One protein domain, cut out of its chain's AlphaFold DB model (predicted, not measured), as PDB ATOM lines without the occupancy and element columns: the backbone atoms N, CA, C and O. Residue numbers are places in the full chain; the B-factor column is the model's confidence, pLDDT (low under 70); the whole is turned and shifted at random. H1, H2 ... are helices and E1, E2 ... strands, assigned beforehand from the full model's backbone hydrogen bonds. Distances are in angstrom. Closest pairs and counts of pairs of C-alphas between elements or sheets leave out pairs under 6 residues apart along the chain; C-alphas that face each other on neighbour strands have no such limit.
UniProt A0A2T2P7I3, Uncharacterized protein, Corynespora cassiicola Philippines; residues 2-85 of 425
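This is residues 2 to 85 of the 425 residues of an uncharacterized protein of Corynespora cassiicola Philippines (UniProt A0A2T2P7I3). What is the main picture? A twisted sheet of four strands has both helices over one face and its other face bare: H2 runs along the strands, and H1 crosses them, with its residues 4 to 12 near E1 and E2. What makes it up? The printed part has 84 residues with two named helices and four named strands, in the order H1, E1, E2, E3, H2, E4; the class is mixed, helices and strands. The mixed sheet runs E3, E2, E1, E4. The whole is compact, with a radius of gyration of the C-alphas of 13.4 A and spans of 40 by 29 by 24 A.

Where does H1 lie? It is residues 4 to 20, 24.4 A long from first to last C-alpha, with C-alpha 4 at (35.160, -109.273, 60.846). What follows? E1 is residues 32 to 37, E2 is 40 to 47, 22.6 A, and E3 is 53 to 60, 23.4 A. H2 is residues 64 to 76, 18.1 A, and E4 is 81 to 83, with C-alpha 83 at (16.529, -103.602, 58.420).

How do the strands pair? E1, E2 and E3 form a meander, each the antiparallel neighbour of the one before; within hydrogen-bond range are N 35 and O 42, 2.7 A, and N 43 and O 57, 2.8 A. E4 is parallel to E1, with N 82 and O 34 2.8 A apart. How do the helices stand? H1 and H2 are apart on the same face, making two layers, and in both every O i to N i+4 pair is within hydrogen-bond range. H1 runs across the strands, at 68 degrees to E1 on the local plane; its closest C-alphas to E1 are Ala 11 and Ile 32, 6.4 A. And H2? Its height over the sheet is 9.7 A, and it only just runs along the strands, at 27 degrees to E1 on the local plane; its closest C-alphas to E2 are Tyr 67 and Ala 40, 7.1 A.

How large is it? The two C-alphas farthest apart, those of Arg 21 and Thr 62, are 42.1 A apart. Is it unbroken and confident? The printed part has no cut, the one long link is H1 to E1, and no printed residue is under 70 in pLDDT.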
ATOM      1  N   ILE A   2      39.094-113.886  57.455       71.56
ATOM      2  CA  ILE A   2      38.849-112.431  57.510       71.56
ATOM      3  C   ILE A   2      38.359-112.085  58.913       71.56
ATOM      4  O   ILE A   2      37.324-112.597  59.338       71.56
ATOM      5  N   GLU A   3      39.091-111.221  59.605       88.94
ATOM      6  CA  GLU A   3      38.718-110.712  60.923       88.94
ATOM      7  C   GLU A   3      37.602-109.676  60.751       88.94
ATOM      8  O   GLU A   3      37.829-108.529  60.367       88.94
ATOM      9  N   ILE A   4      36.357-110.119  60.958       92.50
ATOM     10  CA  ILE A   4      35.160-109.273  60.846       92.50
ATOM     11  C   ILE A   4      35.245-108.090  61.821       92.50
ATOM     12  O   ILE A   4      34.809-106.998  61.471       92.50
ATOM     13  N   GLU A   5      35.846-108.290  62.994       94.31
ATOM     14  CA  GLU A   5      36.060-107.259  64.016       94.31
ATOM     15  C   GLU A   5      36.895-106.091  63.472       94.31
ATOM     16  O   GLU A   5      36.412-104.960  63.470       94.31
ATOM     17  N   ASN A   6      38.049-106.359  62.851       94.19
ATOM     18  CA  ASN A   6      38.883-105.310  62.246       94.19
ATOM     19  C   ASN A   6      38.143-104.517  61.159       94.19
ATOM     20  O   ASN A   6      38.332-103.308  61.016       94.19
ATOM     21  N   LEU A   7      37.291-105.186  60.370       94.62
ATOM     22  CA  LEU A   7      36.476-104.509  59.359       94.62
ATOM     23  C   LEU A   7      35.413-103.606  59.992       94.62
ATOM     24  O   LEU A   7      35.141-102.531  59.453       94.62
ATOM     25  N   ILE A   8      34.813-104.033  61.108       96.62
ATOM     26  CA  ILE A   8      33.848-103.235  61.871       96.62
ATOM     27  C   ILE A   8      34.542-102.010  62.470       96.62
ATOM     28  O   ILE A   8      34.061-100.894  62.277       96.62
ATOM     29  N   ASP A   9      35.702-102.187  63.099       96.44
ATOM     30  CA  ASP A   9      36.473-101.087  63.685       96.44
ATOM     31  C   ASP A   9      36.870-100.050  62.633       96.44
ATOM     32  O   ASP A   9      36.653 -98.849  62.808       96.44
ATOM     33  N   HIS A  10      37.359-100.507  61.480       94.88
ATOM     34  CA  HIS A  10      37.685 -99.626  60.363       94.88
ATOM     35  C   HIS A  10      36.453 -98.871  59.827       94.88
ATOM     36  O   HIS A  10      36.532 -97.688  59.490       94.88
ATOM     37  N   ALA A  11      35.287 -99.520  59.773       95.62
ATOM     38  CA  ALA A  11      34.043 -98.864  59.378       95.62
ATOM     39  C   ALA A  11      33.580 -97.817  60.392       95.62
ATOM     40  O   ALA A  11      33.090 -96.766  59.984       95.62
ATOM     41  N   ASN A  12      33.773 -98.081  61.684       96.62
ATOM     42  CA  ASN A  12      33.468 -97.147  62.762       96.62
ATOM     43  C   ASN A  12      34.359 -95.898  62.690       96.62
ATOM     44  O   ASN A  12      33.860 -94.789  62.885       96.62
ATOM     45  N   ILE A  13      35.642 -96.052  62.342       96.75
ATOM     46  CA  ILE A  13      36.554 -94.923  62.089       96.75
ATOM     47  C   ILE A  13      36.030 -94.069  60.926       96.75
ATOM     48  O   ILE A  13      35.842 -92.867  61.086       96.75
ATOM     49  N   ILE A  14      35.701 -94.687  59.784       95.50
ATOM     50  CA  ILE A  14      35.173 -93.966  58.610       95.50
ATOM     51  C   ILE A  14      33.836 -93.283  58.915       95.50
ATOM     52  O   ILE A  14      33.590 -92.167  58.456       95.50
ATOM     53  N   ALA A  15      32.953 -93.949  59.660       96.06
ATOM     54  CA  ALA A  15      31.669 -93.392  60.065       96.06
ATOM     55  C   ALA A  15      31.868 -92.132  60.920       96.06
ATOM     56  O   ALA A  15      31.270 -91.100  60.617       96.06
ATOM     57  N   ARG A  16      32.770 -92.192  61.911       97.00
ATOM     58  CA  ARG A  16      33.118 -91.053  62.769       97.00
ATOM     59  C   ARG A  16      33.734 -89.903  61.974       97.00
ATOM     60  O   ARG A  16      33.290 -88.772  62.115       97.00
ATOM     61  N   GLU A  17      34.685 -90.178  61.082       96.94
ATOM     62  CA  GLU A  17      35.288 -89.139  60.231       96.94
ATOM     63  C   GLU A  17      34.261 -88.450  59.318       96.94
ATOM     64  O   GLU A  17      34.351 -87.247  59.063       96.94
ATOM     65  N   LYS A  18      33.278 -89.198  58.797       96.00
ATOM     66  CA  LYS A  18      32.181 -88.627  57.998       96.00
ATOM     67  C   LYS A  18      31.256 -87.761  58.854       96.00
ATOM     68  O   LYS A  18      30.877 -86.675  58.412       96.00
ATOM     69  N   GLU A  19      30.939 -88.209  60.064       96.69
ATOM     70  CA  GLU A  19      30.125 -87.465  61.028       96.69
ATOM     71  C   GLU A  19      30.803 -86.158  61.465       96.69
ATOM     72  O   GLU A  19      30.163 -85.107  61.448       96.69
ATOM     73  N   GLU A  20      32.111 -86.176  61.742       97.62
ATOM     74  CA  GLU A  20      32.903 -84.982  62.087       97.62
ATOM     75  C   GLU A  20      32.916 -83.934  60.962       97.62
ATOM     76  O   GLU A  20      33.003 -82.732  61.218       97.62
ATOM     77  N   ARG A  21      32.772 -84.367  59.704       98.00
ATOM     78  CA  ARG A  21      32.629 -83.478  58.537       98.00
ATOM     79  C   ARG A  21      31.193 -82.998  58.309       98.00
ATOM     80  O   ARG A  21      30.945 -82.302  57.325       98.00
ATOM     81  N   GLY A  22      30.245 -83.389  59.161       97.31
ATOM     82  CA  GLY A  22      28.821 -83.100  58.991       97.31
ATOM     83  C   GLY A  22      28.202 -83.791  57.773       97.31
ATOM     84  O   GLY A  22      27.174 -83.339  57.269       97.31
ATOM     85  N   GLN A  23      28.824 -84.859  57.260       97.69
ATOM     86  CA  GLN A  23      28.270 -85.634  56.153       97.69
ATOM     87  C   GLN A  23      27.309 -86.690  56.694       97.69
ATOM     88  O   GLN A  23      27.650 -87.462  57.588       97.69
ATOM     89  N   ALA A  24      26.110 -86.758  56.113       95.44
ATOM     90  CA  ALA A  24      25.182 -87.841  56.402       95.44
ATOM     91  C   ALA A  24      25.824 -89.186  56.023       95.44
ATOM     92  O   ALA A  24      26.293 -89.372  54.897       95.44
ATOM     93  N   ILE A  25      25.854 -90.122  56.971       94.88
ATOM     94  CA  ILE A  25      26.407 -91.457  56.750       94.88
ATOM     95  C   ILE A  25      25.411 -92.246  55.898       94.88
ATOM     96  O   ILE A  25      24.395 -92.728  56.397       94.88
ATOM     97  N   ASP A  26      25.702 -92.383  54.606       94.50
ATOM     98  CA  ASP A  26      25.022 -93.364  53.764       94.50
ATOM     99  C   ASP A  26      25.526 -94.768  54.144       94.50
ATOM    100  O   ASP A  26      26.726 -95.036  53.985       94.50
ATOM    101  N   PRO A  27      24.661 -95.669  54.652       90.38
ATOM    102  CA  PRO A  27      25.073 -97.018  55.016       90.38
ATOM    103  C   PRO A  27      25.686 -97.768  53.835       90.38
ATOM    104  O   PRO A  27      26.633 -98.524  54.026       90.38
ATOM    105  N   ASP A  28      25.220 -97.532  52.606       90.25
ATOM    106  CA  ASP A  28      25.750 -98.226  51.427       90.25
ATOM    107  C   ASP A  28      27.186 -97.774  51.075       90.25
ATOM    108  O   ASP A  28      27.882 -98.453  50.315       90.25
ATOM    109  N   GLY A  29      27.655 -96.674  51.677       92.44
ATOM    110  CA  GLY A  29      29.019 -96.157  51.580       92.44
ATOM    111  C   GLY A  29      29.960 -96.590  52.710       92.44
ATOM    112  O   GLY A  29      31.063 -96.040  52.799       92.44
ATOM    113  N   LEU A  30      29.546 -97.507  53.592       95.19
ATOM    114  CA  LEU A  30      30.415 -98.113  54.607       95.19
ATOM    115  C   LEU A  30      31.094 -99.380  54.054       95.19
ATOM    116  O   LEU A  30      30.493-100.112  53.264       95.19
ATOM    117  N   PRO A  31      32.340 -99.680  54.469       95.62
ATOM    118  CA  PRO A  31      33.059-100.857  53.985       95.62
ATOM    119  C   PRO A  31      32.452-102.174  54.483       95.62
ATOM    120  O   PRO A  31      32.698-103.208  53.872       95.62
ATOM    121  N   ILE A  32      31.650-102.157  55.552       97.56
ATOM    122  CA  ILE A  32      30.908-103.316  56.060       97.56
ATOM    123  C   ILE A  32      29.533-102.887  56.580       97.56
ATOM    124  O   ILE A  32      29.402-101.868  57.253       97.56
ATOM    125  N   VAL A  33      28.503-103.671  56.255       97.69
ATOM    126  CA  VAL A  33      27.117-103.462  56.703       97.69
ATOM    127  C   VAL A  33      26.435-104.806  56.920       97.69
ATOM    128  O   VAL A  33      26.583-105.728  56.110       97.69
ATOM    129  N   ALA A  34      25.627-104.906  57.976       97.94
ATOM    130  CA  ALA A  34      24.717-106.030  58.174       97.94
ATOM    131  C   ALA A  34      23.320-105.726  57.620       97.94
ATOM    132  O   ALA A  34      22.730-104.686  57.893       97.94
ATOM    133  N   ILE A  35      22.751-106.672  56.879       97.31
ATOM    134  CA  ILE A  35      21.362-106.686  56.429       97.31
ATOM    135  C   ILE A  35      20.626-107.719  57.275       97.31
ATOM    136  O   ILE A  35      20.925-108.915  57.216       97.31
ATOM    137  N   VAL A  36      19.655-107.252  58.050       97.50
ATOM    138  CA  VAL A  36      18.972-108.058  59.063       97.50
ATOM    139  C   VAL A  36      17.554-108.388  58.599       97.50
ATOM    140  O   VAL A  36      16.782-107.492  58.248       97.50
ATOM    141  N   ARG A  37      17.220-109.684  58.569       96.38
ATOM    142  CA  ARG A  37      15.912-110.228  58.169       96.38
ATOM    143  C   ARG A  37      15.614-111.505  58.944       96.38
ATOM    144  O   ARG A  37      16.055-112.559  58.509       96.38
ATOM    145  N   SER A  38      14.861-111.444  60.039       94.62
ATOM    146  CA  SER A  38      14.572-112.631  60.863       94.62
ATOM    147  C   SER A  38      14.064-113.828  60.028       94.62
ATOM    148  O   SER A  38      13.145-113.631  59.225       94.62
ATOM    149  N   PRO A  39      14.642-115.045  60.161       96.25
ATOM    150  CA  PRO A  39      15.740-115.470  61.050       96.25
ATOM    151  C   PRO A  39      17.106-115.564  60.325       96.25
ATOM    152  O   PRO A  39      17.798-116.578  60.365       96.25
ATOM    153  N   ALA A  40      17.492-114.541  59.570       97.50
ATOM    154  CA  ALA A  40      18.700-114.499  58.753       97.50
ATOM    155  C   ALA A  40      19.434-113.159  58.881       97.50
ATOM    156  O   ALA A  40      18.840-112.083  58.995       97.50
ATOM    157  N   VAL A  41      20.758-113.230  58.801       98.00
ATOM    158  CA  VAL A  41      21.650-112.068  58.799       98.00
ATOM    159  C   VAL A  41      22.585-112.204  57.611       98.00
ATOM    160  O   VAL A  41      23.131-113.277  57.361       98.00
ATOM    161  N   ALA A  42      22.768-111.128  56.855       98.00
ATOM    162  CA  ALA A  42      23.777-111.078  55.812       98.00
ATOM    163  C   ALA A  42      24.752-109.932  56.059       98.00
ATOM    164  O   ALA A  42      24.328-108.794  56.184       98.00
ATOM    165  N   ILE A  43      26.048-110.222  56.076       97.69
ATOM    166  CA  ILE A  43      27.112-109.232  56.224       97.69
ATOM    167  C   ILE A  43      27.719-109.011  54.844       97.69
ATOM    168  O   ILE A  43      28.220-109.948  54.221       97.69
ATOM    169  N   ARG A  44      27.636-107.781  54.343       96.88
ATOM    170  CA  ARG A  44      28.295-107.355  53.108       96.88
ATOM    171  C   ARG A  44      29.537-106.568  53.491       96.88
ATOM    172  O   ARG A  44      29.429-105.680  54.326       96.88
ATOM    173  N   TYR A  45      30.673-106.873  52.876       97.06
ATOM    174  CA  TYR A  45      31.925-106.159  53.118       97.06
ATOM    175  C   TYR A  45      32.725-105.959  51.830       97.06
ATOM    176  O   TYR A  45      32.586-106.735  50.880       97.06
ATOM    177  N   SER A  46      33.549-104.919  51.784       95.00
ATOM    178  CA  SER A  46      34.534-104.697  50.729       95.00
ATOM    179  C   SER A  46      35.910-105.191  51.176       95.00
ATOM    180  O   SER A  46      36.329-104.981  52.312       95.00
ATOM    181  N   LEU A  47      36.616-105.881  50.282       92.38
ATOM    182  CA  LEU A  47      38.033-106.175  50.476       92.38
ATOM    183  C   LEU A  47      38.854-104.958  50.055       92.38
ATOM    184  O   LEU A  47      38.637-104.409  48.971       92.38
ATOM    185  N   GLN A  48      39.789-104.548  50.911       88.19
ATOM    186  CA  GLN A  48      40.775-103.539  50.552       88.19
ATOM    187  C   GLN A  48      41.784-104.158  49.583       88.19
ATOM    188  O   GLN A  48      42.362-105.207  49.859       88.19
ATOM    189  N   GLY A  49      41.955-103.524  48.428       86.00
ATOM    190  CA  GLY A  49      42.867-103.964  47.378       86.00
ATOM    191  C   GLY A  49      42.277-103.682  45.998       86.00
ATOM    192  O   GLY A  49      41.074-103.850  45.812       86.00
ATOM    193  N   PRO A  50      43.068-103.214  45.021       85.75
ATOM    194  CA  PRO A  50      42.629-103.146  43.639       85.75
ATOM    195  C   PRO A  50      42.629-104.563  43.030       85.75
ATOM    196  O   PRO A  50      43.664-105.229  43.052       85.75
ATOM    197  N   PRO A  51      41.509-105.039  42.456       87.94
ATOM    198  CA  PRO A  51      40.216-104.364  42.321       87.94
ATOM    199  C   PRO A  51      39.355-104.463  43.591       87.94
ATOM    200  O   PRO A  51      39.294-105.518  44.217       87.94
ATOM    201  N   TYR A  52      38.615-103.394  43.914       88.44
ATOM    202  CA  TYR A  52      37.639-103.414  45.008       88.44
ATOM    203  C   TYR A  52      36.601-104.510  44.758       88.44
ATOM    204  O   TYR A  52      35.781-104.414  43.842       88.44
ATOM    205  N   GLN A  53      36.621-105.547  45.590       94.50
ATOM    206  CA  GLN A  53      35.672-106.651  45.512       94.50
ATOM    207  C   GLN A  53      34.709-106.600  46.690       94.50
ATOM    208  O   GLN A  53      35.116-106.580  47.851       94.50
ATOM    209  N   TRP A  54      33.414-106.626  46.381       94.62
ATOM    210  CA  TRP A  54      32.359-106.776  47.374       94.62
ATOM    211  C   TRP A  54      32.077-108.252  47.615       94.62
ATOM    212  O   TRP A  54      31.820-109.007  46.678       94.62
ATOM    213  N   ARG A  55      32.074-108.654  48.882       96.12
ATOM    214  CA  ARG A  55      31.712-109.999  49.323       96.12
ATOM    215  C   ARG A  55      30.508-109.951  50.247       96.12
ATOM    216  O   ARG A  55      30.170-108.914  50.821       96.12
ATOM    217  N   ARG A  56      29.824-111.088  50.350       96.06
ATOM    218  CA  ARG A  56      28.642-111.247  51.190       96.06
ATOM    219  C   ARG A  56      28.662-112.612  51.855       96.06
ATOM    220  O   ARG A  56      28.752-113.624  51.169       96.06
ATOM    221  N   ILE A  57      28.515-112.621  53.171       96.62
ATOM    222  CA  ILE A  57      28.290-113.827  53.967       96.62
ATOM    223  C   ILE A  57      26.841-113.784  54.439       96.62
ATOM    224  O   ILE A  57      26.383-112.753  54.930       96.62
ATOM    225  N   GLN A  58      26.097-114.873  54.260       97.56
ATOM    226  CA  GLN A  58      24.716-114.982  54.717       97.56
ATOM    227  C   GLN A  58      24.575-116.168  55.662       97.56
ATOM    228  O   GLN A  58      24.926-117.290  55.319       97.56
ATOM    229  N   MET A  59      24.010-115.898  56.831       97.88
ATOM    230  CA  MET A  59      23.743-116.866  57.883       97.88
ATOM    231  C   MET A  59      22.232-116.964  58.082       97.88
ATOM    232  O   MET A  59      21.521-115.954  58.045       97.88
ATOM    233  N   ARG A  60      21.730-118.185  58.262       97.81
ATOM    234  CA  ARG A  60      20.339-118.460  58.635       97.81
ATOM    235  C   ARG A  60      20.359-119.233  59.941       97.81
ATOM    236  O   ARG A  60      21.153-120.156  60.083       97.81
ATOM    237  N   PHE A  61      19.488-118.849  60.856       97.81
ATOM    238  CA  PHE A  61      19.405-119.430  62.184       97.81
ATOM    239  C   PHE A  61      18.186-120.340  62.262       97.81
ATOM    240  O   PHE A  61      17.134-120.040  61.693       97.81
ATOM    241  N   THR A  62      18.351-121.470  62.940       98.00
ATOM    242  CA  THR A  62      17.274-122.429  63.204       98.00
ATOM    243  C   THR A  62      16.415-121.976  64.375       98.00
ATOM    244  O   THR A  62      15.201-122.156  64.347       98.00
ATOM    245  N   THR A  63      17.032-121.351  65.381       98.19
ATOM    246  CA  THR A  63      16.348-120.807  66.551       98.19
ATOM    247  C   THR A  63      16.310-119.280  66.491       98.19
ATOM    248  O   THR A  63      17.234-118.621  66.003       98.19
ATOM    249  N   SER A  64      15.227-118.690  66.999       97.31
ATOM    250  CA  SER A  64      15.134-117.236  67.158       97.31
ATOM    251  C   SER A  64      16.132-116.711  68.195       97.31
ATOM    252  O   SER A  64      16.656-115.615  68.023       97.31
ATOM    253  N   ALA A  65      16.439-117.503  69.228       98.00
ATOM    254  CA  ALA A  65      17.382-117.145  70.285       98.00
ATOM    255  C   ALA A  65      18.821-116.974  69.763       98.00
ATOM    256  O   ALA A  65      19.489-115.999  70.114       98.00
ATOM    257  N   ASP A  66      19.284-117.861  68.875       97.81
ATOM    258  CA  ASP A  66      20.618-117.742  68.267       97.81
ATOM    259  C   ASP A  66      20.695-116.512  67.357       97.81
ATOM    260  O   ASP A  66      21.663-115.752  67.396       97.81
ATOM    261  N   TYR A  67      19.637-116.276  66.571       98.25
ATOM    262  CA  TYR A  67      19.522-115.081  65.738       98.25
ATOM    263  C   TYR A  67      19.615-113.799  66.573       98.25
ATOM    264  O   TYR A  67      20.383-112.900  66.230       98.25
ATOM    265  N   GLU A  68      18.866-113.709  67.673       98.06
ATOM    266  CA  GLU A  68      18.895-112.544  68.559       98.06
ATOM    267  C   GLU A  68      20.262-112.367  69.219       98.06
ATOM    268  O   GLU A  68      20.775-111.249  69.251       98.06
ATOM    269  N   THR A  69      20.893-113.456  69.667       98.12
ATOM    270  CA  THR A  69      22.252-113.434  70.229       98.12
ATOM    271  C   THR A  69      23.251-112.838  69.240       98.12
ATOM    272  O   THR A  69      23.975-111.902  69.583       98.12
ATOM    273  N   VAL A  70      23.253-113.311  67.989       97.62
ATOM    274  CA  VAL A  70      24.178-112.812  66.960       97.62
ATOM    275  C   VAL A  70      23.875-111.367  66.576       97.62
ATOM    276  O   VAL A  70      24.796-110.562  66.447       97.62
ATOM    277  N   VAL A  71      22.602-110.994  66.422       97.94
ATOM    278  CA  VAL A  71      22.222-109.604  66.125       97.94
ATOM    279  C   VAL A  71      22.638-108.668  67.264       97.94
ATOM    280  O   VAL A  71      23.189-107.600  67.004       97.94
ATOM    281  N   ASN A  72      22.433-109.055  68.521       98.06
ATOM    282  CA  ASN A  72      22.843-108.249  69.670       98.06
ATOM    283  C   ASN A  72      24.366-108.125  69.759       98.06
ATOM    284  O   ASN A  72      24.867-107.031  70.006       98.06
ATOM    285  N   HIS A  73      25.100-109.204  69.483       97.69
ATOM    286  CA  HIS A  73      26.559-109.175  69.456       97.69
ATOM    287  C   HIS A  73      27.101-108.252  68.354       97.69
ATOM    288  O   HIS A  73      27.927-107.385  68.620       97.69
ATOM    289  N   LEU A  74      26.567-108.341  67.132       97.38
ATOM    290  CA  LEU A  74      26.958-107.446  66.038       97.38
ATOM    291  C   LEU A  74      26.615-105.973  66.335       97.38
ATOM    292  O   LEU A  74      27.374-105.084  65.959       97.38
ATOM    293  N   ARG A  75      25.503-105.694  67.037       97.19
ATOM    294  CA  ARG A  75      25.181-104.332  67.506       97.19
ATOM    295  C   ARG A  75      26.154-103.847  68.567       97.19
ATOM    296  O   ARG A  75      26.524-102.680  68.540       97.19
ATOM    297  N   PHE A  76      26.550-104.724  69.487       97.25
ATOM    298  CA  PHE A  76      27.520-104.406  70.532       97.25
ATOM    299  C   PHE A  76      28.876-104.006  69.938       97.25
ATOM    300  O   PHE A  76      29.481-103.050  70.410       97.25
ATOM    301  N   LEU A  77      29.296-104.651  68.845       96.75
ATOM    302  CA  LEU A  77      30.491-104.265  68.081       96.75
ATOM    303  C   LEU A  77      30.327-102.942  67.298       96.75
ATOM    304  O   LEU A  77      31.275-102.451  66.695       96.75
ATOM    305  N   GLY A  78      29.130-102.352  67.270       96.25
ATOM    306  CA  GLY A  78      28.852-101.122  66.525       96.25
ATOM    307  C   GLY A  78      28.614-101.331  65.028       96.25
ATOM    308  O   GLY A  78      28.567-100.357  64.280       96.25
ATOM    309  N   LEU A  79      28.418-102.571  64.558       97.50
ATOM    310  CA  LEU A  79      28.148-102.816  63.143       97.50
ATOM    311  C   LEU A  79      26.816-102.174  62.734       97.50
ATOM    312  O   LEU A  79      25.752-102.510  63.262       97.50
ATOM    313  N   HIS A  80      26.865-101.296  61.734       96.94
ATOM    314  CA  HIS A  80      25.670-100.655  61.207       96.94
ATOM    315  C   HIS A  80      24.716-101.690  60.591       96.94
ATOM    316  O   HIS A  80      25.089-102.476  59.711       96.94
ATOM    317  N   MET A  81      23.465-101.687  61.055       96.94
ATOM    318  CA  MET A  81      22.451-102.660  60.660       96.94
ATOM    319  C   MET A  81      21.339-102.025  59.844       96.94
ATOM    320  O   MET A  81      20.608-101.160  60.320       96.94
ATOM    321  N   ARG A  82      21.135-102.550  58.640       96.06
ATOM    322  CA  ARG A  82      20.015-102.212  57.772       96.06
ATOM    323  C   ARG A  82      18.905-103.246  57.934       96.06
ATOM    324  O   ARG A  82      19.049-104.404  57.534       96.06
ATOM    325  N   THR A  83      17.769-102.823  58.478       95.12
ATOM    326  CA  THR A  83      16.529-103.602  58.420       95.12
ATOM    327  C   THR A  83      15.928-103.424  57.036       95.12
ATOM    328  O   THR A  83      15.522-102.335  56.633       95.12
ATOM    329  N   GLN A  84      15.925-104.493  56.243       90.88
ATOM    330  CA  GLN A  84      15.280-104.418  54.942       90.88
ATOM    331  C   GLN A  84      13.771-104.526  55.177       90.88
ATOM    332  O   GLN A  84      13.346-105.555  55.716       90.88
ATOM    333  N   PRO A  85      12.960-103.517  54.799       88.19
ATOM    334  CA  PRO A  85      11.518-103.613  54.957       88.19
ATOM    335  C   PRO A  85      11.046-104.880  54.250       88.19
ATOM    336  O   PRO A  85      11.575-105.242  53.187       88.19
TER     337      PRO A  85